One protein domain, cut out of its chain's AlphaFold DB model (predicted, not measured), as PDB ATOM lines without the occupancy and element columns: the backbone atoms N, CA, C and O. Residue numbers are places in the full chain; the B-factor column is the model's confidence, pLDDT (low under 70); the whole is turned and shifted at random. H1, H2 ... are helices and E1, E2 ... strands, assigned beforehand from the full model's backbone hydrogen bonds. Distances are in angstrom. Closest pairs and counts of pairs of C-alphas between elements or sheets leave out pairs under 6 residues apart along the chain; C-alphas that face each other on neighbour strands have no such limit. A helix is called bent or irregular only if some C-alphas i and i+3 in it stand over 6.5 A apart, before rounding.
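What this domain is: This is residues 8 to 177 of the 188 residues of the protein "YkgJ family cysteine cluster protein" of Thaumarchaeota archaeon (UniProt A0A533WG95). What would one see first? A strongly twisted sheet of four strands, E1, E3, E2 and E6, has the helix H2 over one face, and a second long helix, H5, reaches from this sheet to the small hairpin E4 and E5, with the short H3 packed on it and H4 out at the far side. The long loop of residues 73 to 107 holds no named element. What are the counts and the size? The printed part has 170 residues with five named helices and six named strands, in the order H1 E1 H2 E2 E3 H3 E4 E5 H4 H5 E6; both sheets are antiparallel, and the class is mixed, helices and strands, with 69 residues, under half, in named elements. The whole is compact, with a radius of gyration of the C-alphas of 16.3 A, and rounded, with spans of 47 by 42 by 34 A.

How they stand to each other: Where do the first elements stand? H1, residues 12 to 15, is not on the four-stranded sheet and is only just apart from H4, residues 129 to 134, with closest C-alphas 8.0 A apart. E1, residues 30 to 32, is an edge strand antiparallel to E3, residues 66 to 72, with N 30 and O 72 at 2.9 A, within hydrogen-bond range. How does H2 stand to the sheet? H2, residues 34 to 46, is on the sheet, making two layers with it, a helix on one face; its height over the sheet is 10.2 A, and it lies over E3 and along the strands, at 25 degrees to E3 on the local plane. The closest C-alphas of H2 and E3 are those of Pro 34 and Ala 69, 6.0 A apart. E1, H2 and E2, residues 53 to 59, form a split strand-helix-strand unit, two strands running the same way with E3 between them in the sheet, and its crossover is right-handed. What completes this sheet? E2 and E3 are a hairpin, with N 71 and O 54 at 2.8 A. E6, residues 165 to 169, is the other edge strand, antiparallel to E2, with N 166 and O 58 at 2.8 A. What stands beyond it? H3, residues 108 to 112, touches H5, residues 145 to 157, with closest C-alphas Ala 112 and Glu 147 at 3.9 A; H3 only grazes the sheet with residues 108 to 110, and H5, only just on it with 5 pairs of C-alphas within 10 A, only grazes it with residues 154 to 157. E4, residues 115 to 117, and E5, residues 122 to 124, are a hairpin, with N 116 and O 123 at 2.9 A. Every O i to N i+4 pair is within hydrogen-bond range in H3, H4 and H5, and 7 of 9 in H2, while H1 is too short for such a pair.

Where its parts are: Where does the first element begin and the last one end? H1 begins at C-alpha 12 at (-53.798, -14.799, 38.553), and E6 ends at C-alpha 169 at (-36.391, -29.141, 42.458). How long are the longer elements? From first to last C-alpha H2 measures 19.8 A, H5 18.5 A, E2 18.1 A, E3 17.8 A and E6 13.0 A. Is any helix uneven? H2 is irregular, but only just: C-alphas 35 and 38 are 7.0 A apart.

The domain as a whole: How far does it reach? The two C-alphas farthest apart are those of Glu 62 and Asn 90, 50.5 A. Which links are long? Those from H1 to E1, with 14 residues, and from E3 to H3, with 35, are long; in the latter, residues 85 to 86 pair with residues 99 to 100, antiparallel. Is it whole and confident? The printed part has no cut; its mean pLDDT is 90.6, and residues 120 and 160 are under 70.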
ATOM      1  N   GLN A   8     -61.367  -8.276  32.010       79.81
ATOM      2  CA  GLN A   8     -61.024  -7.476  33.185       79.81
ATOM      3  C   GLN A   8     -60.491  -8.349  34.332       79.81
ATOM      4  O   GLN A   8     -61.021  -9.433  34.567       79.81
ATOM      5  N   GLY A   9     -59.474  -7.855  35.046       75.12
ATOM      6  CA  GLY A   9     -58.920  -8.491  36.249       75.12
ATOM      7  C   GLY A   9     -57.917  -9.618  35.987       75.12
ATOM      8  O   GLY A   9     -57.679 -10.443  36.861       75.12
ATOM      9  N   CYS A  10     -57.332  -9.694  34.789       76.44
ATOM     10  CA  CYS A  10     -56.358 -10.737  34.468       76.44
ATOM     11  C   CYS A  10     -55.016 -10.491  35.186       76.44
ATOM     12  O   CYS A  10     -54.280  -9.575  34.812       76.44
ATOM     13  N   SER A  11     -54.701 -11.302  36.204       74.19
ATOM     14  CA  SER A  11     -53.369 -11.339  36.838       74.19
ATOM     15  C   SER A  11     -53.054 -12.615  37.634       74.19
ATOM     16  O   SER A  11     -51.964 -12.692  38.193       74.19
ATOM     17  N   ASP A  12     -53.948 -13.612  37.687       77.19
ATOM     18  CA  ASP A  12     -53.798 -14.799  38.553       77.19
ATOM     19  C   ASP A  12     -52.444 -15.510  38.364       77.19
ATOM     20  O   ASP A  12     -51.766 -15.784  39.346       77.19
ATOM     21  N   CYS A  13     -51.981 -15.688  37.120       76.94
ATOM     22  CA  CYS A  13     -50.696 -16.336  36.806       76.94
ATOM     23  C   CYS A  13     -49.446 -15.569  37.288       76.94
ATOM     24  O   CYS A  13     -48.331 -16.090  37.240       76.94
ATOM     25  N   CYS A  14     -49.608 -14.312  37.710       85.31
ATOM     26  CA  CYS A  14     -48.553 -13.501  38.317       85.31
ATOM     27  C   CYS A  14     -48.648 -13.456  39.846       85.31
ATOM     28  O   CYS A  14     -47.719 -12.947  40.476       85.31
ATOM     29  N   ILE A  15     -49.758 -13.926  40.419       88.19
ATOM     30  CA  ILE A  15     -50.020 -13.905  41.858       88.19
ATOM     31  C   ILE A  15     -49.812 -15.289  42.455       88.19
ATOM     32  O   ILE A  15     -49.222 -15.349  43.517       88.19
ATOM     33  N   TYR A  16     -50.255 -16.356  41.787       88.25
ATOM     34  CA  TYR A  16     -50.201 -17.725  42.301       88.25
ATOM     35  C   TYR A  16     -49.384 -18.616  41.366       88.25
ATOM     36  O   TYR A  16     -49.548 -18.548  40.141       88.25
ATOM     37  N   ARG A  17     -48.491 -19.434  41.932       89.88
ATOM     38  CA  ARG A  17     -47.715 -20.425  41.182       89.88
ATOM     39  C   ARG A  17     -48.238 -21.824  41.419       89.88
ATOM     40  O   ARG A  17     -48.605 -22.205  42.522       89.88
ATOM     41  N   GLU A  18     -48.178 -22.597  40.350       90.50
ATOM     42  CA  GLU A  18     -48.474 -24.017  40.384       90.50
ATOM     43  C   GLU A  18     -47.252 -24.823  40.832       90.50
ATOM     44  O   GLU A  18     -46.099 -24.388  40.718       90.50
ATOM     45  N   TYR A  19     -47.514 -26.047  41.270       92.50
ATOM     46  CA  TYR A  19     -46.493 -27.073  41.436       92.50
ATOM     47  C   TYR A  19     -46.325 -27.838  40.128       92.50
ATOM     48  O   TYR A  19     -47.303 -28.173  39.461       92.50
ATOM     49  N   TYR A  20     -45.083 -28.146  39.748       88.88
ATOM     50  CA  TYR A  20     -44.848 -29.025  38.603       88.88
ATOM     51  C   TYR A  20     -43.477 -29.717  38.654       88.88
ATOM     52  O   TYR A  20     -42.444 -29.038  38.725       88.88
ATOM     53  N   PRO A  21     -43.407 -31.040  38.413       89.12
ATOM     54  CA  PRO A  21     -44.519 -31.927  38.038       89.12
ATOM     55  C   PRO A  21     -45.423 -32.330  39.210       89.12
ATOM     56  O   PRO A  21     -46.531 -32.796  38.976       89.12
ATOM     57  N   ALA A  22     -44.965 -32.135  40.445       94.00
ATOM     58  CA  ALA A  22     -45.700 -32.456  41.659       94.00
ATOM     59  C   ALA A  22     -45.205 -31.584  42.823       94.00
ATOM     60  O   ALA A  22     -44.202 -30.874  42.679       94.00
ATOM     61  N   VAL A  23     -45.906 -31.639  43.959       95.50
ATOM     62  CA  VAL A  23     -45.606 -30.821  45.147       95.50
ATOM     63  C   VAL A  23     -44.176 -31.044  45.626       95.50
ATOM     64  O   VAL A  23     -43.491 -30.081  45.961       95.50
ATOM     65  N   GLU A  24     -43.668 -32.277  45.560       95.44
ATOM     66  CA  GLU A  24     -42.325 -32.591  46.039       95.44
ATOM     67  C   GLU A  24     -41.202 -31.881  45.261       95.44
ATOM     68  O   GLU A  24     -40.103 -31.724  45.781       95.44
ATOM     69  N   TYR A  25     -41.455 -31.393  44.042       95.50
ATOM     70  CA  TYR A  25     -40.478 -30.604  43.277       95.50
ATOM     71  C   TYR A  25     -40.494 -29.110  43.630       95.50
ATOM     72  O   TYR A  25     -39.609 -28.371  43.188       95.50
ATOM     73  N   GLY A  26     -41.477 -28.674  44.419       95.56
ATOM     74  CA  GLY A  26     -41.750 -27.279  44.728       95.56
ATOM     75  C   GLY A  26     -42.479 -26.530  43.607       95.56
ATOM     76  O   GLY A  26     -42.640 -27.012  42.478       95.56
ATOM     77  N   LYS A  27     -42.945 -25.323  43.936       95.00
ATOM     78  CA  LYS A  27     -43.601 -24.407  43.003       95.00
ATOM     79  C   LYS A  27     -42.648 -24.006  41.887       95.00
ATOM     80  O   LYS A  27     -41.434 -23.870  42.088       95.00
ATOM     81  N   ILE A  28     -43.214 -23.802  40.701       93.25
ATOM     82  CA  ILE A  28     -42.463 -23.366  39.526       93.25
ATOM     83  C   ILE A  28     -42.489 -21.852  39.354       93.25
ATOM     84  O   ILE A  28     -43.502 -21.186  39.557       93.25
ATOM     85  N   GLY A  29     -41.362 -21.308  38.905       94.31
ATOM     86  CA  GLY A  29     -41.266 -19.915  38.485       94.31
ATOM     87  C   GLY A  29     -41.767 -19.666  37.055       94.31
ATOM     88  O   GLY A  29     -42.176 -20.579  36.334       94.31
ATOM     89  N   VAL A  30     -41.674 -18.412  36.600       95.31
ATOM     90  CA  VAL A  30     -41.864 -18.070  35.176       95.31
ATOM     91  C   VAL A  30     -40.739 -18.701  34.371       95.31
ATOM     92  O   VAL A  30     -39.575 -18.386  34.617       95.31
ATOM     93  N   LEU A  31     -41.072 -19.534  33.385       96.12
ATOM     94  CA  LEU A  31     -40.079 -20.094  32.472       96.12
ATOM     95  C   LEU A  31     -39.369 -18.982  31.691       96.12
ATOM     96  O   LEU A  31     -40.015 -18.125  31.088       96.12
ATOM     97  N   LEU A  32     -38.041 -19.045  31.682       97.62
ATOM     98  CA  LEU A  32     -37.161 -18.206  30.880       97.62
ATOM     99  C   LEU A  32     -36.328 -19.100  29.966       97.62
ATOM    100  O   LEU A  32     -35.732 -20.082  30.427       97.62
ATOM    101  N   LEU A  33     -36.232 -18.746  28.688       96.50
ATOM    102  CA  LEU A  33     -35.214 -19.343  27.829       96.50
ATOM    103  C   LEU A  33     -33.814 -18.828  28.222       96.50
ATOM    104  O   LEU A  33     -33.698 -17.739  28.797       96.50
ATOM    105  N   PRO A  34     -32.734 -19.582  27.936       95.75
ATOM    106  CA  PRO A  34     -31.370 -19.157  28.253       95.75
ATOM    107  C   PRO A  34     -31.022 -17.751  27.743       95.75
ATOM    108  O   PRO A  34     -30.363 -16.992  28.450       95.75
ATOM    109  N   GLU A  35     -31.509 -17.381  26.560       94.75
ATOM    110  CA  GLU A  35     -31.332 -16.055  25.963       94.75
ATOM    111  C   GLU A  35     -32.073 -14.923  26.700       94.75
ATOM    112  O   GLU A  35     -31.661 -13.768  26.611       94.75
ATOM    113  N   GLU A  36     -33.137 -15.225  27.452       97.00
ATOM    114  CA  GLU A  36     -33.914 -14.229  28.203       97.00
ATOM    115  C   GLU A  36     -33.306 -13.937  29.579       97.00
ATOM    116  O   GLU A  36     -33.500 -12.848  30.121       97.00
ATOM    117  N   LYS A  37     -32.555 -14.894  30.146       96.56
ATOM    118  CA  LYS A  37     -32.043 -14.839  31.524       96.56
ATOM    119  C   LYS A  37     -31.318 -13.525  31.825       96.56
ATOM    120  O   LYS A  37     -31.728 -12.796  32.726       96.56
ATOM    121  N   THR A  38     -30.274 -13.210  31.060       95.94
ATOM    122  CA  THR A  38     -29.439 -12.024  31.302       95.94
ATOM    123  C   THR A  38     -30.243 -10.731  31.172       95.94
ATOM    124  O   THR A  38     -30.079  -9.817  31.976       95.94
ATOM    125  N   ALA A  39     -31.156 -10.658  30.199       96.38
ATOM    126  CA  ALA A  39     -31.991  -9.478  29.997       96.38
ATOM    127  C   ALA A  39     -32.918  -9.222  31.198       96.38
ATOM    128  O   ALA A  39     -33.056  -8.080  31.638       96.38
ATOM    129  N   ILE A  40     -33.508 -10.277  31.770       97.62
ATOM    130  CA  ILE A  40     -34.355 -10.165  32.965       97.62
ATOM    131  C   ILE A  40     -33.536  -9.774  34.202       97.62
ATOM    132  O   ILE A  40     -33.974  -8.910  34.963       97.62
ATOM    133  N   GLU A  41     -32.340 -10.340  34.388       97.31
ATOM    134  CA  GLU A  41     -31.430  -9.961  35.486       97.31
ATOM    135  C   GLU A  41     -31.048  -8.473  35.408       97.31
ATOM    136  O   GLU A  41     -31.079  -7.749  36.407       97.31
ATOM    137  N   GLU A  42     -30.739  -7.979  34.208       96.56
ATOM    138  CA  GLU A  42     -30.416  -6.571  33.994       96.56
ATOM    139  C   GLU A  42     -31.607  -5.640  34.229       96.56
ATOM    140  O   GLU A  42     -31.422  -4.562  34.803       96.56
ATOM    141  N   LEU A  43     -32.808  -6.035  33.795       96.88
ATOM    142  CA  LEU A  43     -34.039  -5.287  34.049       96.88
ATOM    143  C   LEU A  43     -34.314  -5.192  35.550       96.88
ATOM    144  O   LEU A  43     -34.485  -4.086  36.058       96.88
ATOM    145  N   ALA A  44     -34.262  -6.312  36.275       96.62
ATOM    146  CA  ALA A  44     -34.442  -6.331  37.725       96.62
ATOM    147  C   ALA A  44     -33.451  -5.398  38.435       96.62
ATOM    148  O   ALA A  44     -33.855  -4.553  39.236       96.62
ATOM    149  N   ARG A  45     -32.164  -5.465  38.065       96.94
ATOM    150  CA  ARG A  45     -31.121  -4.594  38.624       96.94
ATOM    151  C   ARG A  45     -31.398  -3.111  38.366       96.94
ATOM    152  O   ARG A  45     -31.263  -2.311  39.284       96.94
ATOM    153  N   LYS A  46     -31.797  -2.732  37.146       96.94
ATOM    154  CA  LYS A  46     -32.145  -1.332  36.807       96.94
ATOM    155  C   LYS A  46     -33.308  -0.801  37.647       96.94
ATOM    156  O   LYS A  46     -33.390   0.399  37.879       96.94
ATOM    157  N   MET A  47     -34.189  -1.692  38.093       95.06
ATOM    158  CA  MET A  47     -35.370  -1.370  38.892       95.06
ATOM    159  C   MET A  47     -35.138  -1.515  40.402       95.06
ATOM    160  O   MET A  47     -36.072  -1.309  41.170       95.06
ATOM    161  N   ASN A  48     -33.917  -1.853  40.839       95.62
ATOM    162  CA  ASN A  48     -33.586  -2.188  42.229       95.62
ATOM    163  C   ASN A  48     -34.460  -3.319  42.810       95.62
ATOM    164  O   ASN A  48     -34.805  -3.303  43.990       95.62
ATOM    165  N   LEU A  49     -34.818  -4.304  41.981       94.56
ATOM    166  CA  LEU A  49     -35.570  -5.490  42.386       94.56
ATOM    167  C   LEU A  49     -34.629  -6.682  42.583       94.56
ATOM    168  O   LEU A  49     -33.727  -6.915  41.775       94.56
ATOM    169  N   SER A  50     -34.874  -7.466  43.632       92.44
ATOM    170  CA  SER A  50     -34.230  -8.767  43.824       92.44
ATOM    171  C   SER A  50     -35.025  -9.842  43.086       92.44
ATOM    172  O   SER A  50     -36.225  -9.991  43.315       92.44
ATOM    173  N   VAL A  51     -34.364 -10.587  42.198       95.62
ATOM    174  CA  VAL A  51     -34.961 -11.722  41.478       95.62
ATOM    175  C   VAL A  51     -34.111 -12.971  41.686       95.62
ATOM    176  O   VAL A  51     -32.899 -12.947  41.476       95.62
ATOM    177  N   LYS A  52     -34.745 -14.082  42.080       96.00
ATOM    178  CA  LYS A  52     -34.113 -15.407  42.121       96.00
ATOM    179  C   LYS A  52     -34.417 -16.120  40.804       96.00
ATOM    180  O   LYS A  52     -35.566 -16.466  40.536       96.00
ATOM    181  N   ILE A  53     -33.392 -16.331  39.982       97.62
ATOM    182  CA  ILE A  53     -33.488 -17.127  38.754       97.62
ATOM    183  C   ILE A  53     -32.642 -18.379  38.934       97.62
ATOM    184  O   ILE A  53     -31.429 -18.298  39.112       97.62
ATOM    185  N   ILE A  54     -33.294 -19.535  38.872       97.25
ATOM    186  CA  ILE A  54     -32.660 -20.846  39.029       97.25
ATOM    187  C   ILE A  54     -32.871 -21.688  37.771       97.25
ATOM    188  O   ILE A  54     -33.737 -21.371  36.947       97.25
ATOM    189  N   PRO A  55     -32.084 -22.757  37.573       97.31
ATOM    190  CA  PRO A  55     -32.353 -23.703  36.506       97.31
ATOM    191  C   PRO A  55     -33.753 -24.316  36.640       97.31
ATOM    192  O   PRO A  55     -34.324 -24.399  37.729       97.31
ATOM    193  N   ARG A  56     -34.320 -24.739  35.509       95.56
ATOM    194  CA  ARG A  56     -35.623 -25.411  35.461       95.56
ATOM    195  C   ARG A  56     -35.528 -26.772  34.795       95.56
ATOM    196  O   ARG A  56     -35.976 -27.759  35.376       95.56
ATOM    197  N   LEU A  57     -34.946 -26.797  33.597       95.25
ATOM    198  CA  LEU A  57     -34.719 -28.003  32.808       95.25
ATOM    199  C   LEU A  57     -33.294 -28.022  32.285       95.25
ATOM    200  O   LEU A  57     -32.784 -27.006  31.803       95.25
ATOM    201  N   ALA A  58     -32.694 -29.200  32.311       95.38
ATOM    202  CA  ALA A  58     -31.454 -29.486  31.620       95.38
ATOM    203  C   ALA A  58     -31.571 -30.784  30.825       95.38
ATOM    204  O   ALA A  58     -32.465 -31.594  31.055       95.38
ATOM    205  N   ILE A  59     -30.656 -30.961  29.880       94.12
ATOM    206  CA  ILE A  59     -30.449 -32.216  29.167       94.12
ATOM    207  C   ILE A  59     -29.051 -32.744  29.460       94.12
ATOM    208  O   ILE A  59     -28.114 -31.960  29.622       94.12
ATOM    209  N   GLY A  60     -28.919 -34.062  29.504       92.38
ATOM    210  CA  GLY A  60     -27.643 -34.757  29.667       92.38
ATOM    211  C   GLY A  60     -27.871 -36.220  30.016       92.38
ATOM    212  O   GLY A  60     -28.986 -36.590  30.373       92.38
ATOM    213  N   ASN A  61     -26.856 -37.070  29.869       88.81
ATOM    214  CA  ASN A  61     -27.056 -38.516  30.015       88.81
ATOM    215  C   ASN A  61     -26.970 -38.975  31.473       88.81
ATOM    216  O   ASN A  61     -27.947 -39.495  32.008       88.81
ATOM    217  N   GLU A  62     -25.810 -38.770  32.098       89.81
ATOM    218  CA  GLU A  62     -25.519 -39.187  33.481       89.81
ATOM    219  C   GLU A  62     -25.702 -38.046  34.490       89.81
ATOM    220  O   GLU A  62     -25.931 -38.283  35.673       89.81
ATOM    221  N   PHE A  63     -25.610 -36.805  34.016       92.19
ATOM    222  CA  PHE A  63     -25.759 -35.582  34.796       92.19
ATOM    223  C   PHE A  63     -26.309 -34.458  33.891       92.19
ATOM    224  O   PHE A  63     -26.265 -34.584  32.665       92.19
ATOM    225  N   PRO A  64     -26.845 -33.358  34.450       94.81
ATOM    226  CA  PRO A  64     -27.394 -32.240  33.677       94.81
ATOM    227  C   PRO A  64     -26.283 -31.427  32.990       94.81
ATOM    228  O   PRO A  64     -25.727 -30.492  33.561       94.81
ATOM    229  N   GLU A  65     -25.966 -31.775  31.745       94.31
ATOM    230  CA  GLU A  65     -24.873 -31.175  30.963       94.31
ATOM    231  C   GLU A  65     -25.196 -29.762  30.460       94.31
ATOM    232  O   GLU A  65     -24.332 -28.885  30.441       94.31
ATOM    233  N   LYS A  66     -26.441 -29.526  30.028       94.44
ATOM    234  CA  LYS A  66     -26.858 -28.249  29.439       94.44
ATOM    235  C   LYS A  66     -28.224 -27.820  29.949       94.44
ATOM    236  O   LYS A  66     -29.224 -28.477  29.671       94.44
ATOM    237  N   VAL A  67     -28.282 -26.660  30.602       95.94
ATOM    238  CA  VAL A  67     -29.546 -26.006  30.964       95.94
ATOM    239  C   VAL A  67     -30.233 -25.487  29.702       95.94
ATOM    240  O   VAL A  67     -29.650 -24.721  28.936       95.94
ATOM    241  N   ILE A  68     -31.476 -25.912  29.493       95.50
ATOM    242  CA  ILE A  68     -32.311 -25.528  28.344       95.50
ATOM    243  C   ILE A  68     -33.487 -24.635  28.743       95.50
ATOM    244  O   ILE A  68     -34.122 -24.036  27.883       95.50
ATOM    245  N   ALA A  69     -33.765 -24.516  30.041       96.62
ATOM    246  CA  ALA A  69     -34.719 -23.558  30.574       96.62
ATOM    247  C   ALA A  69     -34.318 -23.142  31.989       96.62
ATOM    248  O   ALA A  69     -33.861 -23.966  32.790       96.62
ATOM    249  N   TYR A  70     -34.562 -21.878  32.302       98.06
ATOM    250  CA  TYR A  70     -34.502 -21.320  33.645       98.06
ATOM    251  C   TYR A  70     -35.915 -21.010  34.135       98.06
ATOM    252  O   TYR A  70     -36.882 -21.047  33.371       98.06
ATOM    253  N   GLN A  71     -36.035 -20.701  35.419       97.12
ATOM    254  CA  GLN A  71     -37.265 -20.206  36.014       97.12
ATOM    255  C   GLN A  71     -36.976 -19.023  36.933       97.12
ATOM    256  O   GLN A  71     -36.052 -19.063  37.747       97.12
ATOM    257  N   MET A  72     -37.770 -17.968  36.789       97.12
ATOM    258  CA  MET A  72     -37.782 -16.827  37.697       97.12
ATOM    259  C   MET A  72     -38.801 -17.069  38.806       97.12
ATOM    260  O   MET A  72     -40.003 -17.138  38.536       97.12
ATOM    261  N   MET A  73     -38.313 -17.180  40.036       96.44
ATOM    262  CA  MET A  73     -39.127 -17.469  41.213       96.44
ATOM    263  C   MET A  73     -39.935 -16.249  41.667       96.44
ATOM    264  O   MET A  73     -39.630 -15.111  41.295       96.44
ATOM    265  N   GLY A  74     -40.972 -16.492  42.472       95.12
ATOM    266  CA  GLY A  74     -41.672 -15.430  43.188       95.12
ATOM    267  C   GLY A  74     -40.768 -14.696  44.182       95.12
ATOM    268  O   GLY A  74     -39.691 -15.172  44.540       95.12
ATOM    269  N   LYS A  75     -41.202 -13.506  44.602       93.25
ATOM    270  CA  LYS A  75     -40.475 -12.650  45.555       93.25
ATOM    271  C   LYS A  75     -40.704 -13.021  47.024       93.25
ATOM    272  O   LYS A  75     -39.968 -12.538  47.876       93.25
ATOM    273  N   ASN A  76     -41.725 -13.828  47.299       92.56
ATOM    274  CA  ASN A  76     -42.079 -14.310  48.631       92.56
ATOM    275  C   ASN A  76     -41.519 -15.724  48.850       92.56
ATOM    276  O   ASN A  76     -41.224 -16.429  47.883       92.56
ATOM    277  N   ASP A  77     -41.442 -16.154  50.110       89.06
ATOM    278  CA  ASP A  77     -40.930 -17.480  50.490       89.06
ATOM    279  C   ASP A  77     -41.787 -18.637  49.951       89.06
ATOM    280  O   ASP A  77     -41.261 -19.705  49.648       89.06
ATOM    281  N   ASP A  78     -43.092 -18.409  49.769       91.44
ATOM    282  CA  ASP A  78     -44.014 -19.358  49.133       91.44
ATOM    283  C   ASP A  78     -43.760 -19.523  47.623       91.44
ATOM    284  O   ASP A  78     -44.239 -20.475  47.017       91.44
ATOM    285  N   GLY A  79     -42.985 -18.625  47.006       90.56
ATOM    286  CA  GLY A  79     -42.676 -18.623  45.580       90.56
ATOM    287  C   GLY A  79     -43.771 -18.058  44.676       90.56
ATOM    288  O   GLY A  79     -43.590 -18.072  43.458       90.56
ATOM    289  N   ASP A  80     -44.862 -17.526  45.225       92.62
ATOM    290  CA  ASP A  80     -46.069 -17.201  44.469       92.62
ATOM    291  C   ASP A  80     -45.939 -15.897  43.664       92.62
ATOM    292  O   ASP A  80     -45.926 -15.859  42.421       92.62
ATOM    293  N   LEU A  81     -45.786 -14.796  44.393       93.88
ATOM    294  CA  LEU A  81     -45.955 -13.462  43.842       93.88
ATOM    295  C   LEU A  81     -44.800 -13.073  42.910       93.88
ATOM    296  O   LEU A  81     -43.639 -13.034  43.311       93.88
ATOM    297  N   CYS A  82     -45.111 -12.727  41.661       94.62
ATOM    298  CA  CYS A  82     -44.115 -12.302  40.679       94.62
ATOM    299  C   CYS A  82     -43.329 -11.060  41.162       94.62
ATOM    300  O   CYS A  82     -43.950 -10.075  41.572       94.62
ATOM    301  N   PRO A  83     -41.984 -11.041  41.038       94.94
ATOM    302  CA  PRO A  83     -41.166  -9.898  41.457       94.94
ATOM    303  C   PRO A  83     -41.497  -8.576  40.757       94.94
ATOM    304  O   PRO A  83     -41.306  -7.511  41.333       94.94
ATOM    305  N   PHE A  84     -42.015  -8.642  39.528       94.56
ATOM    306  CA  PHE A  84     -42.372  -7.474  38.716       94.56
ATOM    307  C   PHE A  84     -43.852  -7.077  38.816       94.56
ATOM    308  O   PHE A  84     -44.291  -6.167  38.108       94.56
ATOM    309  N   LEU A  85     -44.645  -7.781  39.635       93.31
ATOM    310  CA  LEU A  85     -46.044  -7.430  39.844       93.31
ATOM    311  C   LEU A  85     -46.156  -6.362  40.930       93.31
ATOM    312  O   LEU A  85     -45.787  -6.577  42.089       93.31
ATOM    313  N   ASP A  86     -46.703  -5.219  40.541       90.56
ATOM    314  CA  ASP A  86     -47.026  -4.124  41.437       90.56
ATOM    315  C   ASP A  86     -48.436  -4.321  42.008       90.56
ATOM    316  O   ASP A  86     -49.447  -4.129  41.323       90.56
ATOM    317  N   VAL A  87     -48.472  -4.750  43.270       89.31
ATOM    318  CA  VAL A  87     -49.695  -4.977  44.053       89.31
ATOM    319  C   VAL A  87     -49.974  -3.866  45.062       89.31
ATOM    320  O   VAL A  87     -51.045  -3.844  45.664       89.31
ATOM    321  N   GLU A  88     -49.021  -2.953  45.255       87.50
ATOM    322  CA  GLU A  88     -49.088  -1.914  46.283       87.50
ATOM    323  C   GLU A  88     -49.640  -0.606  45.721       87.50
ATOM    324  O   GLU A  88     -50.352   0.120  46.415       87.50
ATOM    325  N   SER A  89     -49.350  -0.302  44.453       86.69
ATOM    326  CA  SER A  89     -49.855   0.916  43.836       86.69
ATOM    327  C   SER A  89     -51.311   0.787  43.371       86.69
ATOM    328  O   SER A  89     -51.866  -0.289  43.113       86.69
ATOM    329  N   ASN A  90     -51.942   1.947  43.186       84.81
ATOM    330  CA  ASN A  90     -53.253   2.053  42.543       84.81
ATOM    331  C   ASN A  90     -53.175   1.907  41.010       84.81
ATOM    332  O   ASN A  90     -54.203   1.979  40.337       84.81
ATOM    333  N   GLY A  91     -51.978   1.706  40.447       83.69
ATOM    334  CA  GLY A  91     -51.785   1.459  39.025       83.69
ATOM    335  C   GLY A  91     -52.431   0.142  38.597       83.69
ATOM    336  O   GLY A  91     -52.363  -0.870  39.299       83.69
ATOM    337  N   ARG A  92     -53.080   0.143  37.433       85.56
ATOM    338  CA  ARG A  92     -53.691  -1.054  36.845       85.56
ATOM    339  C   ARG A  92     -53.203  -1.247  35.423       85.56
ATOM    340  O   ARG A  92     -52.898  -0.283  34.723       85.56
ATOM    341  N   SER A  93     -53.138  -2.504  35.003       82.81
ATOM    342  CA  SER A  93     -52.868  -2.837  33.610       82.81
ATOM    343  C   SER A  93     -54.012  -2.342  32.710       82.81
ATOM    344  O   SER A  93     -55.125  -2.103  33.197       82.81
ATOM    345  N   PRO A  94     -53.812  -2.261  31.382       78.56
ATOM    346  CA  PRO A  94     -54.888  -1.944  30.433       78.56
ATOM    347  C   PRO A  94     -56.104  -2.886  30.511       78.56
ATOM    348  O   PRO A  94     -57.163  -2.595  29.957       78.56
ATOM    349  N   HIS A  95     -55.962  -4.023  31.197       78.94
ATOM    350  CA  HIS A  95     -56.999  -5.030  31.398       78.94
ATOM    351  C   HIS A  95     -57.514  -5.061  32.848       78.94
ATOM    352  O   HIS A  95     -58.110  -6.047  33.265       78.94
ATOM    353  N   GLY A  96     -57.262  -4.012  33.638       78.19
ATOM    354  CA  GLY A  96     -57.802  -3.835  34.991       78.19
ATOM    355  C   GLY A  96     -57.192  -4.722  36.080       78.19
ATOM    356  O   GLY A  96     -57.608  -4.623  37.231       78.19
ATOM    357  N   GLY A  97     -56.220  -5.574  35.744       84.31
ATOM    358  CA  GLY A  97     -55.428  -6.337  36.716       84.31
ATOM    359  C   GLY A  97     -54.303  -5.504  37.335       84.31
ATOM    360  O   GLY A  97     -54.121  -4.331  36.992       84.31
ATOM    361  N   PHE A  98     -53.520  -6.117  38.223       89.12
ATOM    362  CA  PHE A  98     -52.304  -5.494  38.758       89.12
ATOM    363  C   PHE A  98     -51.314  -5.139  37.647       89.12
ATOM    364  O   PHE A  98     -51.273  -5.780  36.590       89.12
ATOM    365  N   ASN A  99     -50.540  -4.080  37.870       89.81
ATOM    366  CA  ASN A  99     -49.604  -3.601  36.869       89.81
ATOM    367  C   ASN A  99     -48.340  -4.474  36.856       89.81
ATOM    368  O   ASN A  99     -47.777  -4.783  37.902       89.81
ATOM    369  N   CYS A 100     -47.879  -4.857  35.666       91.19
ATOM    370  CA  CYS A 100     -46.599  -5.540  35.493       91.19
ATOM    371  C   CYS A 100     -45.568  -4.517  35.029       91.19
ATOM    372  O   CYS A 100     -45.708  -3.926  33.956       91.19
ATOM    373  N   SER A 101     -44.525  -4.314  35.826       91.19
ATOM    374  CA  SER A 101     -43.562  -3.234  35.612       91.19
ATOM    375  C   SER A 101     -42.661  -3.441  34.387       91.19
ATOM    376  O   SER A 101     -42.055  -2.488  33.910       91.19
ATOM    377  N   ILE A 102     -42.605  -4.669  33.864       92.62
ATOM    378  CA  ILE A 102     -41.879  -5.048  32.641       92.62
ATOM    379  C   ILE A 102     -42.831  -5.524  31.541       92.62
ATOM    380  O   ILE A 102     -42.476  -6.386  30.744       92.62
ATOM    381  N   TYR A 103     -44.087  -5.063  31.519       89.00
ATOM    382  CA  TYR A 103     -45.092  -5.612  30.602       89.00
ATOM    383  C   TYR A 103     -44.621  -5.688  29.129       89.00
ATOM    384  O   TYR A 103     -44.818  -6.744  28.523       89.00
ATOM    385  N   PRO A 104     -43.973  -4.665  28.531       89.75
ATOM    386  CA  PRO A 104     -43.434  -4.752  27.165       89.75
ATOM    387  C   PRO A 104     -42.260  -5.737  27.013       89.75
ATOM    388  O   PRO A 104     -42.127  -6.405  25.983       89.75
ATOM    389  N   GLU A 105     -41.428  -5.857  28.043       93.81
ATOM    390  CA  GLU A 105     -40.231  -6.700  28.099       93.81
ATOM    391  C   GLU A 105     -40.494  -8.084  28.707       93.81
ATOM    392  O   GLU A 105     -39.566  -8.872  28.872       93.81
ATOM    393  N   ARG A 106     -41.756  -8.413  29.012       93.69
ATOM    394  CA  ARG A 106     -42.127  -9.638  29.728       93.69
ATOM    395  C   ARG A 106     -41.588 -10.896  29.028       93.69
ATOM    396  O   ARG A 106     -41.568 -10.909  27.789       93.69
ATOM    397  N   PRO A 107     -41.225 -11.954  29.775       96.06
ATOM    398  CA  PRO A 107     -40.726 -13.199  29.194       96.06
ATOM    399  C   PRO A 107     -41.696 -13.838  28.203       96.06
ATOM    400  O   PRO A 107     -42.913 -13.644  28.301       96.06
ATOM    401  N   LEU A 108     -41.182 -14.664  27.293       96.12
ATOM    402  CA  LEU A 108     -41.974 -15.419  26.326       96.12
ATOM    403  C   LEU A 108     -43.076 -16.232  27.005       96.12
ATOM    404  O   LEU A 108     -44.196 -16.236  26.508       96.12
ATOM    405  N   ALA A 109     -42.809 -16.852  28.159       94.50
ATOM    406  CA  ALA A 109     -43.828 -17.592  28.906       94.50
ATOM    407  C   ALA A 109     -45.020 -16.701  29.303       94.50
ATOM    408  O   ALA A 109     -46.174 -17.090  29.143       94.50
ATOM    409  N   CYS A 110     -44.758 -15.460  29.726       92.88
ATOM    410  CA  CYS A 110     -45.804 -14.478  30.015       92.88
ATOM    411  C   CYS A 110     -46.504 -13.963  28.749       92.88
ATOM    412  O   CYS A 110     -47.659 -13.554  28.817       92.88
ATOM    413  N   ARG A 111     -45.819 -13.936  27.597       93.25
ATOM    414  CA  ARG A 111     -46.426 -13.576  26.300       93.25
ATOM    415  C   ARG A 111     -47.264 -14.702  25.711       93.25
ATOM    416  O   ARG A 111     -48.174 -14.405  24.955       93.25
ATOM    417  N   ALA A 112     -46.939 -15.953  26.020       94.06
ATOM    418  CA  ALA A 112     -47.656 -17.134  25.556       94.06
ATOM    419  C   ALA A 112     -48.983 -17.341  26.300       94.06
ATOM    420  O   ALA A 112     -49.918 -17.914  25.747       94.06
ATOM    421  N   TYR A 113     -49.083 -16.862  27.542       90.81
ATOM    422  CA  TYR A 113     -50.297 -16.976  28.343       90.81
ATOM    423  C   TYR A 113     -51.482 -16.227  27.693       90.81
ATOM    424  O   TYR A 113     -51.316 -15.069  27.310       90.81
ATOM    425  N   PRO A 114     -52.689 -16.827  27.605       90.81
ATOM    426  CA  PRO A 114     -53.108 -18.062  28.276       90.81
ATOM    427  C   PRO A 114     -52.989 -19.342  27.438       90.81
ATOM    428  O   PRO A 114     -53.549 -20.359  27.824       90.81
ATOM    429  N   VAL A 115     -52.314 -19.332  26.288       93.31
ATOM    430  CA  VAL A 115     -52.233 -20.510  25.412       93.31
ATOM    431  C   VAL A 115     -51.256 -21.536  25.986       93.31
ATOM    432  O   VAL A 115     -50.059 -21.274  26.079       93.31
ATOM    433  N   ILE A 116     -51.757 -22.730  26.306       89.88
ATOM    434  CA  ILE A 116     -50.946 -23.864  26.785       89.88
ATOM    435  C   ILE A 116     -50.721 -24.915  25.694       89.88
ATOM    436  O   ILE A 116     -49.690 -25.590  25.669       89.88
ATOM    437  N   ASP A 117     -51.638 -25.008  24.725       88.69
ATOM    438  CA  ASP A 117     -51.429 -25.803  23.520       88.69
ATOM    439  C   ASP A 117     -51.878 -25.077  22.249       88.69
ATOM    440  O   ASP A 117     -52.974 -24.526  22.151       88.69
ATOM    441  N   ALA A 118     -51.002 -25.121  21.246       81.56
ATOM    442  CA  ALA A 118     -51.174 -24.512  19.939       81.56
ATOM    443  C   ALA A 118     -51.378 -25.554  18.827       81.56
ATOM    444  O   ALA A 118     -51.068 -25.266  17.670       81.56
ATOM    445  N   GLY A 119     -51.923 -26.732  19.141       77.00
ATOM    446  CA  GLY A 119     -52.323 -27.745  18.162       77.00
ATOM    447  C   GLY A 119     -53.448 -27.302  17.207       77.00
ATOM    448  O   GLY A 119     -53.671 -26.110  16.955       77.00
ATOM    449  N   LYS A 120     -54.178 -28.278  16.640       67.69
ATOM    450  CA  LYS A 120     -55.309 -28.017  15.717       67.69
ATOM    451  C   LYS A 120     -56.403 -27.155  16.360       67.69
ATOM    452  O   LYS A 120     -57.025 -26.347  15.677       67.69
ATOM    453  N   LYS A 121     -56.601 -27.307  17.671       75.44
ATOM    454  CA  LYS A 121     -57.374 -26.400  18.524       75.44
ATOM    455  C   LYS A 121     -56.415 -25.667  19.459       75.44
ATOM    456  O   LYS A 121     -55.347 -26.196  19.760       75.44
ATOM    457  N   LYS A 122     -56.782 -24.455  19.885       85.38
ATOM    458  CA  LYS A 122     -56.023 -23.728  20.905       85.38
ATOM    459  C   LYS A 122     -56.632 -24.026  22.260       85.38
ATOM    460  O   LYS A 122     -57.814 -23.743  22.465       85.38
ATOM    461  N   THR A 123     -55.821 -24.614  23.127       91.06
ATOM    462  CA  THR A 123     -56.187 -24.889  24.511       91.06
ATOM    463  C   THR A 123     -55.607 -23.780  25.365       91.06
ATOM    464  O   THR A 123     -54.405 -23.501  25.304       91.06
ATOM    465  N   LEU A 124     -56.482 -23.130  26.114       91.56
ATOM    466  CA  LEU A 124     -56.147 -22.112  27.086       91.56
ATOM    467  C   LEU A 124     -56.039 -22.735  28.476       91.56
ATOM    468  O   LEU A 124     -56.732 -23.704  28.780       91.56
ATOM    469  N   ASP A 125     -55.185 -22.144  29.296       89.19
ATOM    470  CA  ASP A 125     -55.081 -22.399  30.726       89.19
ATOM    471  C   ASP A 125     -56.447 -22.212  31.407       89.19
ATOM    472  O   ASP A 125     -57.095 -21.181  31.244       89.19
ATOM    473  N   ASP A 126     -56.923 -23.203  32.150       88.19
ATOM    474  CA  ASP A 126     -58.245 -23.182  32.783       88.19
ATOM    475  C   ASP A 126     -58.370 -22.163  33.925       88.19
ATOM    476  O   ASP A 126     -59.477 -21.701  34.221       88.19
ATOM    477  N   HIS A 127     -57.248 -21.718  34.494       86.56
ATOM    478  CA  HIS A 127     -57.209 -20.642  35.479       86.56
ATOM    479  C   HIS A 127     -57.343 -19.260  34.825       86.56
ATOM    480  O   HIS A 127     -57.578 -18.266  35.523       86.56
ATOM    481  N   CYS A 128     -57.278 -19.172  33.490       87.81
ATOM    482  CA  CYS A 128     -57.445 -17.918  32.773       87.81
ATOM    483  C   CYS A 128     -58.821 -17.290  33.022       87.81
ATOM    484  O   CYS A 128     -59.865 -17.934  32.926       87.81
ATOM    485  N   GLN A 129     -58.853 -15.981  33.288       87.44
ATOM    486  CA  GLN A 129     -60.104 -15.273  33.591       87.44
ATOM    487  C   GLN A 129     -61.117 -15.337  32.434       87.44
ATOM    488  O   GLN A 129     -62.327 -15.387  32.659       87.44
ATOM    489  N   PHE A 130     -60.648 -15.391  31.180       88.81
ATOM    490  CA  PHE A 130     -61.518 -15.623  30.022       88.81
ATOM    491  C   PHE A 130     -62.193 -17.000  30.112       88.81
ATOM    492  O   PHE A 130     -63.399 -17.127  29.893       88.81
ATOM    493  N   CYS A 131     -61.424 -18.015  30.488       89.19
ATOM    494  CA  CYS A 131     -61.831 -19.403  30.580       89.19
ATOM    495  C   CYS A 131     -62.856 -19.590  31.697       89.19
ATOM    496  O   CYS A 131     -63.928 -20.146  31.457       89.19
ATOM    497  N   LYS A 132     -62.591 -18.997  32.871       88.50
ATOM    498  CA  LYS A 132     -63.533 -18.905  33.996       88.50
ATOM    499  C   LYS A 132     -64.840 -18.223  33.581       88.50
ATOM    500  O   LYS A 132     -65.919 -18.772  33.791       88.50
ATOM    501  N   LYS A 133     -64.760 -17.059  32.923       88.56
ATOM    502  CA  LYS A 133     -65.933 -16.271  32.499       88.56
ATOM    503  C   LYS A 133     -66.821 -16.993  31.484       88.56
ATOM    504  O   LYS A 133     -68.036 -16.811  31.492       88.56
ATOM    505  N   PHE A 134     -66.223 -17.739  30.562       89.38
ATOM    506  CA  PHE A 134     -66.944 -18.360  29.450       89.38
ATOM    507  C   PHE A 134     -67.084 -19.876  29.567       89.38
ATOM    508  O   PHE A 134     -67.615 -20.480  28.630       89.38
ATOM    509  N   SER A 135     -66.631 -20.454  30.683       89.81
ATOM    510  CA  SER A 135     -66.646 -21.888  30.992       89.81
ATOM    511  C   SER A 135     -66.089 -22.738  29.848       89.81
ATOM    512  O   SER A 135     -66.691 -23.724  29.428       89.81
ATOM    513  N   THR A 136     -64.960 -22.309  29.280       89.62
ATOM    514  CA  THR A 136     -64.323 -23.003  28.158       89.62
ATOM    515  C   THR A 136     -62.822 -22.758  28.119       89.62
ATOM    516  O   THR A 136     -62.367 -21.636  28.317       89.62
ATOM    517  N   THR A 137     -62.067 -23.805  27.810       90.56
ATOM    518  CA  THR A 137     -60.625 -23.752  27.540       90.56
ATOM    519  C   THR A 137     -60.323 -23.762  26.041       90.56
ATOM    520  O   THR A 137     -59.168 -23.648  25.648       90.56
ATOM    521  N   GLU A 138     -61.337 -23.872  25.174       89.81
ATOM    522  CA  GLU A 138     -61.150 -23.867  23.721       89.81
ATOM    523  C   GLU A 138     -61.409 -22.472  23.134       89.81
ATOM    524  O   GLU A 138     -62.497 -21.901  23.274       89.81
ATOM    525  N   ALA A 139     -60.440 -21.948  22.383       86.88
ATOM    526  CA  ALA A 139     -60.568 -20.681  21.662       86.88
ATOM    527  C   ALA A 139     -60.173 -20.816  20.185       86.88
ATOM    528  O   ALA A 139     -59.383 -21.686  19.804       86.88
ATOM    529  N   SER A 140     -60.736 -19.958  19.327       85.62
ATOM    530  CA  SER A 140     -60.207 -19.786  17.969       85.62
ATOM    531  C   SER A 140     -58.826 -19.133  18.015       85.62
ATOM    532  O   SER A 140     -58.467 -18.477  18.985       85.62
ATOM    533  N   SER A 141     -58.040 -19.310  16.953       83.69
ATOM    534  CA  SER A 141     -56.724 -18.670  16.824       83.69
ATOM    535  C   SER A 141     -56.801 -17.152  16.638       83.69
ATOM    536  O   SER A 141     -55.787 -16.468  16.769       83.69
ATOM    537  N   GLU A 142     -57.977 -16.613  16.308       86.06
ATOM    538  CA  GLU A 142     -58.174 -15.176  16.159       86.06
ATOM    539  C   GLU A 142     -57.982 -14.454  17.495       86.06
ATOM    540  O   GLU A 142     -58.726 -14.692  18.446       86.06
ATOM    541  N   GLY A 143     -57.021 -13.527  17.539       84.56
ATOM    542  CA  GLY A 143     -56.685 -12.776  18.746       84.56
ATOM    543  C   GLY A 143     -55.644 -13.456  19.637       84.56
ATOM    544  O   GLY A 143     -55.397 -12.942  20.717       84.56
ATOM    545  N   LEU A 144     -55.054 -14.578  19.196       90.75
ATOM    546  CA  LEU A 144     -54.016 -15.331  19.917       90.75
ATOM    547  C   LEU A 144     -52.689 -15.420  19.149       90.75
ATOM    548  O   LEU A 144     -51.853 -16.274  19.436       90.75
ATOM    549  N   GLN A 145     -52.507 -14.622  18.093       92.06
ATOM    550  CA  GLN A 145     -51.361 -14.771  17.195       92.06
ATOM    551  C   GLN A 145     -50.021 -14.596  17.925       92.06
ATOM    552  O   GLN A 145     -49.117 -15.404  17.718       92.06
ATOM    553  N   GLY A 146     -49.913 -13.588  18.798       92.44
ATOM    554  CA  GLY A 146     -48.694 -13.334  19.567       92.44
ATOM    555  C   GLY A 146     -48.422 -14.420  20.609       92.44
ATOM    556  O   GLY A 146     -47.286 -14.865  20.760       92.44
ATOM    557  N   GLU A 147     -49.473 -14.901  21.269       93.88
ATOM    558  CA  GLU A 147     -49.422 -15.971  22.263       93.88
ATOM    559  C   GLU A 147     -48.963 -17.291  21.629       93.88
ATOM    560  O   GLU A 147     -48.076 -17.974  22.144       93.88
ATOM    561  N   ILE A 148     -49.516 -17.623  20.459       94.44
ATOM    562  CA  ILE A 148     -49.136 -18.804  19.676       94.44
ATOM    563  C   ILE A 148     -47.681 -18.703  19.211       94.44
ATOM    564  O   ILE A 148     -46.948 -19.692  19.285       94.44
ATOM    565  N   GLU A 149     -47.249 -17.535  18.731       95.19
ATOM    566  CA  GLU A 149     -45.863 -17.316  18.313       95.19
ATOM    567  C   GLU A 149     -44.895 -17.503  19.490       95.19
ATOM    568  O   GLU A 149     -43.902 -18.225  19.369       95.19
ATOM    569  N   ALA A 150     -45.207 -16.912  20.647       95.75
ATOM    570  CA  ALA A 150     -44.399 -17.040  21.854       95.75
ATOM    571  C   ALA A 150     -44.323 -18.496  22.338       95.75
ATOM    572  O   ALA A 150     -43.224 -19.000  22.577       95.75
ATOM    573  N   LEU A 151     -45.456 -19.207  22.398       95.19
ATOM    574  CA  LEU A 151     -45.482 -20.622  22.775       95.19
ATOM    575  C   LEU A 151     -44.664 -21.482  21.806       95.19
ATOM    576  O   LEU A 151     -43.965 -22.404  22.226       95.19
ATOM    577  N   THR A 152     -44.729 -21.181  20.508       93.25
ATOM    578  CA  THR A 152     -43.962 -21.898  19.484       93.25
ATOM    579  C   THR A 152     -42.462 -21.726  19.712       93.25
ATOM    580  O   THR A 152     -41.741 -22.722  19.735       93.25
ATOM    581  N   LYS A 153     -42.001 -20.496  19.973       94.06
ATOM    582  CA  LYS A 153     -40.596 -20.206  20.313       94.06
ATOM    583  C   LYS A 153     -40.130 -20.983  21.546       94.06
ATOM    584  O   LYS A 153     -39.069 -21.601  21.499       94.06
ATOM    585  N   ILE A 154     -40.946 -21.030  22.602       93.94
ATOM    586  CA  ILE A 154     -40.647 -21.818  23.811       93.94
ATOM    587  C   ILE A 154     -40.511 -23.305  23.470       93.94
ATOM    588  O   ILE A 154     -39.507 -23.921  23.817       93.94
ATOM    589  N   LYS A 155     -41.486 -23.888  22.759       91.31
ATOM    590  CA  LYS A 155     -41.453 -25.315  22.391       91.31
ATOM    591  C   LYS A 155     -40.209 -25.656  21.562       91.31
ATOM    592  O   LYS A 155     -39.588 -26.691  21.796       91.31
ATOM    593  N   THR A 156     -39.806 -24.777  20.644       88.94
ATOM    594  CA  THR A 156     -38.569 -24.942  19.871       88.94
ATOM    595  C   THR A 156     -37.317 -24.853  20.750       88.94
ATOM    596  O   THR A 156     -36.421 -25.680  20.595       88.94
ATOM    597  N   GLY A 157     -37.257 -23.906  21.692       85.25
ATOM    598  CA  GLY A 157     -36.110 -23.733  22.593       85.25
ATOM    599  C   GLY A 157     -35.933 -24.862  23.614       85.25
ATOM    600  O   GLY A 157     -34.806 -25.204  23.967       85.25
ATOM    601  N   VAL A 158     -37.033 -25.489  24.048       84.69
ATOM    602  CA  VAL A 158     -37.060 -26.507  25.120       84.69
ATOM    603  C   VAL A 158     -37.098 -27.947  24.561       84.69
ATOM    604  O   VAL A 158     -37.462 -28.899  25.246       84.69
ATOM    605  N   THR A 159     -36.714 -28.162  23.300       75.56
ATOM    606  CA  THR A 159     -36.735 -29.508  22.697       75.56
ATOM    607  C   THR A 159     -35.559 -30.369  23.185       75.56
ATOM    608  O   THR A 159     -34.399 -30.035  22.956       75.56
ATOM    609  N   ALA A 160     -35.854 -31.517  23.806       65.50
ATOM    610  CA  ALA A 160     -34.849 -32.411  24.401       65.50
ATOM    611  C   ALA A 160     -34.199 -33.420  23.426       65.50
ATOM    612  O   ALA A 160     -33.219 -34.081  23.772       65.50
ATOM    613  N   GLY A 161     -34.705 -33.549  22.194       73.06
ATOM    614  CA  GLY A 161     -34.190 -34.531  21.233       73.06
ATOM    615  C   GLY A 161     -34.250 -35.962  21.787       73.06
ATOM    616  O   GLY A 161     -35.320 -36.417  22.175       73.06
ATOM    617  N   LYS A 162     -33.110 -36.669  21.800       70.94
ATOM    618  CA  LYS A 162     -32.964 -38.029  22.364       70.94
ATOM    619  C   LYS A 162     -32.317 -38.061  23.763       70.94
ATOM    620  O   LYS A 162     -32.082 -39.149  24.273       70.94
ATOM    621  N   SER A 163     -31.970 -36.913  24.343       83.38
ATOM    622  CA  SER A 163     -31.250 -36.834  25.623       83.38
ATOM    623  C   SER A 163     -32.197 -37.017  26.816       83.38
ATOM    624  O   SER A 163     -33.370 -36.651  26.713       83.38
ATOM    625  N   HIS A 164     -31.701 -37.512  27.960       89.88
ATOM    626  CA  HIS A 164     -32.493 -37.501  29.197       89.88
ATOM    627  C   HIS A 164     -32.718 -36.067  29.682       89.88
ATOM    628  O   HIS A 164     -31.842 -35.202  29.558       89.88
ATOM    629  N   VAL A 165     -33.905 -35.829  30.236       92.00
ATOM    630  CA  VAL A 165     -34.294 -34.546  30.816       92.00
ATOM    631  C   VAL A 165     -34.052 -34.588  32.322       92.00
ATOM    632  O   VAL A 165     -34.354 -35.563  33.002       92.00
ATOM    633  N   TRP A 166     -33.502 -33.502  32.843       94.81
ATOM    634  CA  TRP A 166     -33.274 -33.282  34.263       94.81
ATOM    635  C   TRP A 166     -34.141 -32.120  34.717       94.81
ATOM    636  O   TRP A 166     -34.163 -31.065  34.073       94.81
ATOM    637  N   ARG A 167     -34.844 -32.297  35.834       95.06
ATOM    638  CA  ARG A 167     -35.713 -31.275  36.423       95.06
ATOM    639  C   ARG A 167     -35.069 -30.722  37.679       95.06
ATOM    640  O   ARG A 167     -34.526 -31.468  38.484       95.06
ATOM    641  N   TYR A 168     -35.132 -29.409  37.845       96.56
ATOM    642  CA  TYR A 168     -34.644 -28.766  39.061       96.56
ATOM    643  C   TYR A 168     -35.770 -28.701  40.103       96.56
ATOM    644  O   TYR A 168     -36.819 -28.114  39.819       96.56
ATOM    645  N   ALA A 169     -35.557 -29.304  41.272       96.81
ATOM    646  CA  ALA A 169     -36.391 -29.141  42.458       96.81
ATOM    647  C   ALA A 169     -36.055 -27.809  43.139       96.81
ATOM    648  O   ALA A 169     -34.882 -27.475  43.319       96.81
ATOM    649  N   THR A 170     -37.078 -27.028  43.479       95.94
ATOM    650  CA  THR A 170     -36.917 -25.640  43.942       95.94
ATOM    651  C   THR A 170     -36.889 -25.507  45.459       95.94
ATOM    652  O   THR A 170     -36.502 -24.449  45.954       95.94
ATOM    653  N   ALA A 171     -37.340 -26.540  46.184       94.62
ATOM    654  CA  ALA A 171     -37.590 -26.503  47.628       94.62
ATOM    655  C   ALA A 171     -38.397 -25.260  48.075       94.62
ATOM    656  O   ALA A 171     -38.217 -24.755  49.178       94.62
ATOM    657  N   THR A 172     -39.246 -24.735  47.184       95.12
ATOM    658  CA  THR A 172     -40.075 -23.542  47.393       95.12
ATOM    659  C   THR A 172     -41.537 -23.969  47.354       95.12
ATOM    660  O   THR A 172     -41.941 -24.631  46.402       95.12
ATOM    661  N   GLY A 173     -42.329 -23.610  48.357       93.69
ATOM    662  CA  GLY A 173     -43.709 -24.071  48.481       93.69
ATOM    663  C   GLY A 173     -44.374 -23.558  49.749       93.69
ATOM    664  O   GLY A 173     -43.854 -22.670  50.424       93.69
ATOM    665  N   GLU A 174     -45.535 -24.114  50.068       93.19
ATOM    666  CA  GLU A 174     -46.333 -23.708  51.217       93.19
ATOM    667  C   GLU A 174     -45.846 -24.369  52.510       93.19
ATOM    668  O   GLU A 174     -45.163 -25.397  52.529       93.19
ATOM    669  N   ALA A 175     -46.200 -23.755  53.640       88.94
ATOM    670  CA  ALA A 175     -45.852 -24.287  54.946       88.94
ATOM    671  C   ALA A 175     -46.513 -25.659  55.163       88.94
ATOM    672  O   ALA A 175     -47.736 -25.769  55.214       88.94
ATOM    673  N   GLY A 176     -45.691 -26.692  55.358       88.25
ATOM    674  CA  GLY A 176     -46.145 -28.070  55.569       88.25
ATOM    675  C   GLY A 176     -45.962 -28.988  54.359       88.25
ATOM    676  O   GLY A 176     -46.114 -30.200  54.515       88.25
ATOM    677  N   ASP A 177     -45.574 -28.450  53.200       92.19
ATOM    678  CA  ASP A 177     -45.231 -29.263  52.035       92.19
ATOM    679  C   ASP A 177     -43.992 -30.129  52.300       92.19
ATOM    680  O   ASP A 177     -42.974 -29.673  52.827       92.19
TER     681      ASP A 177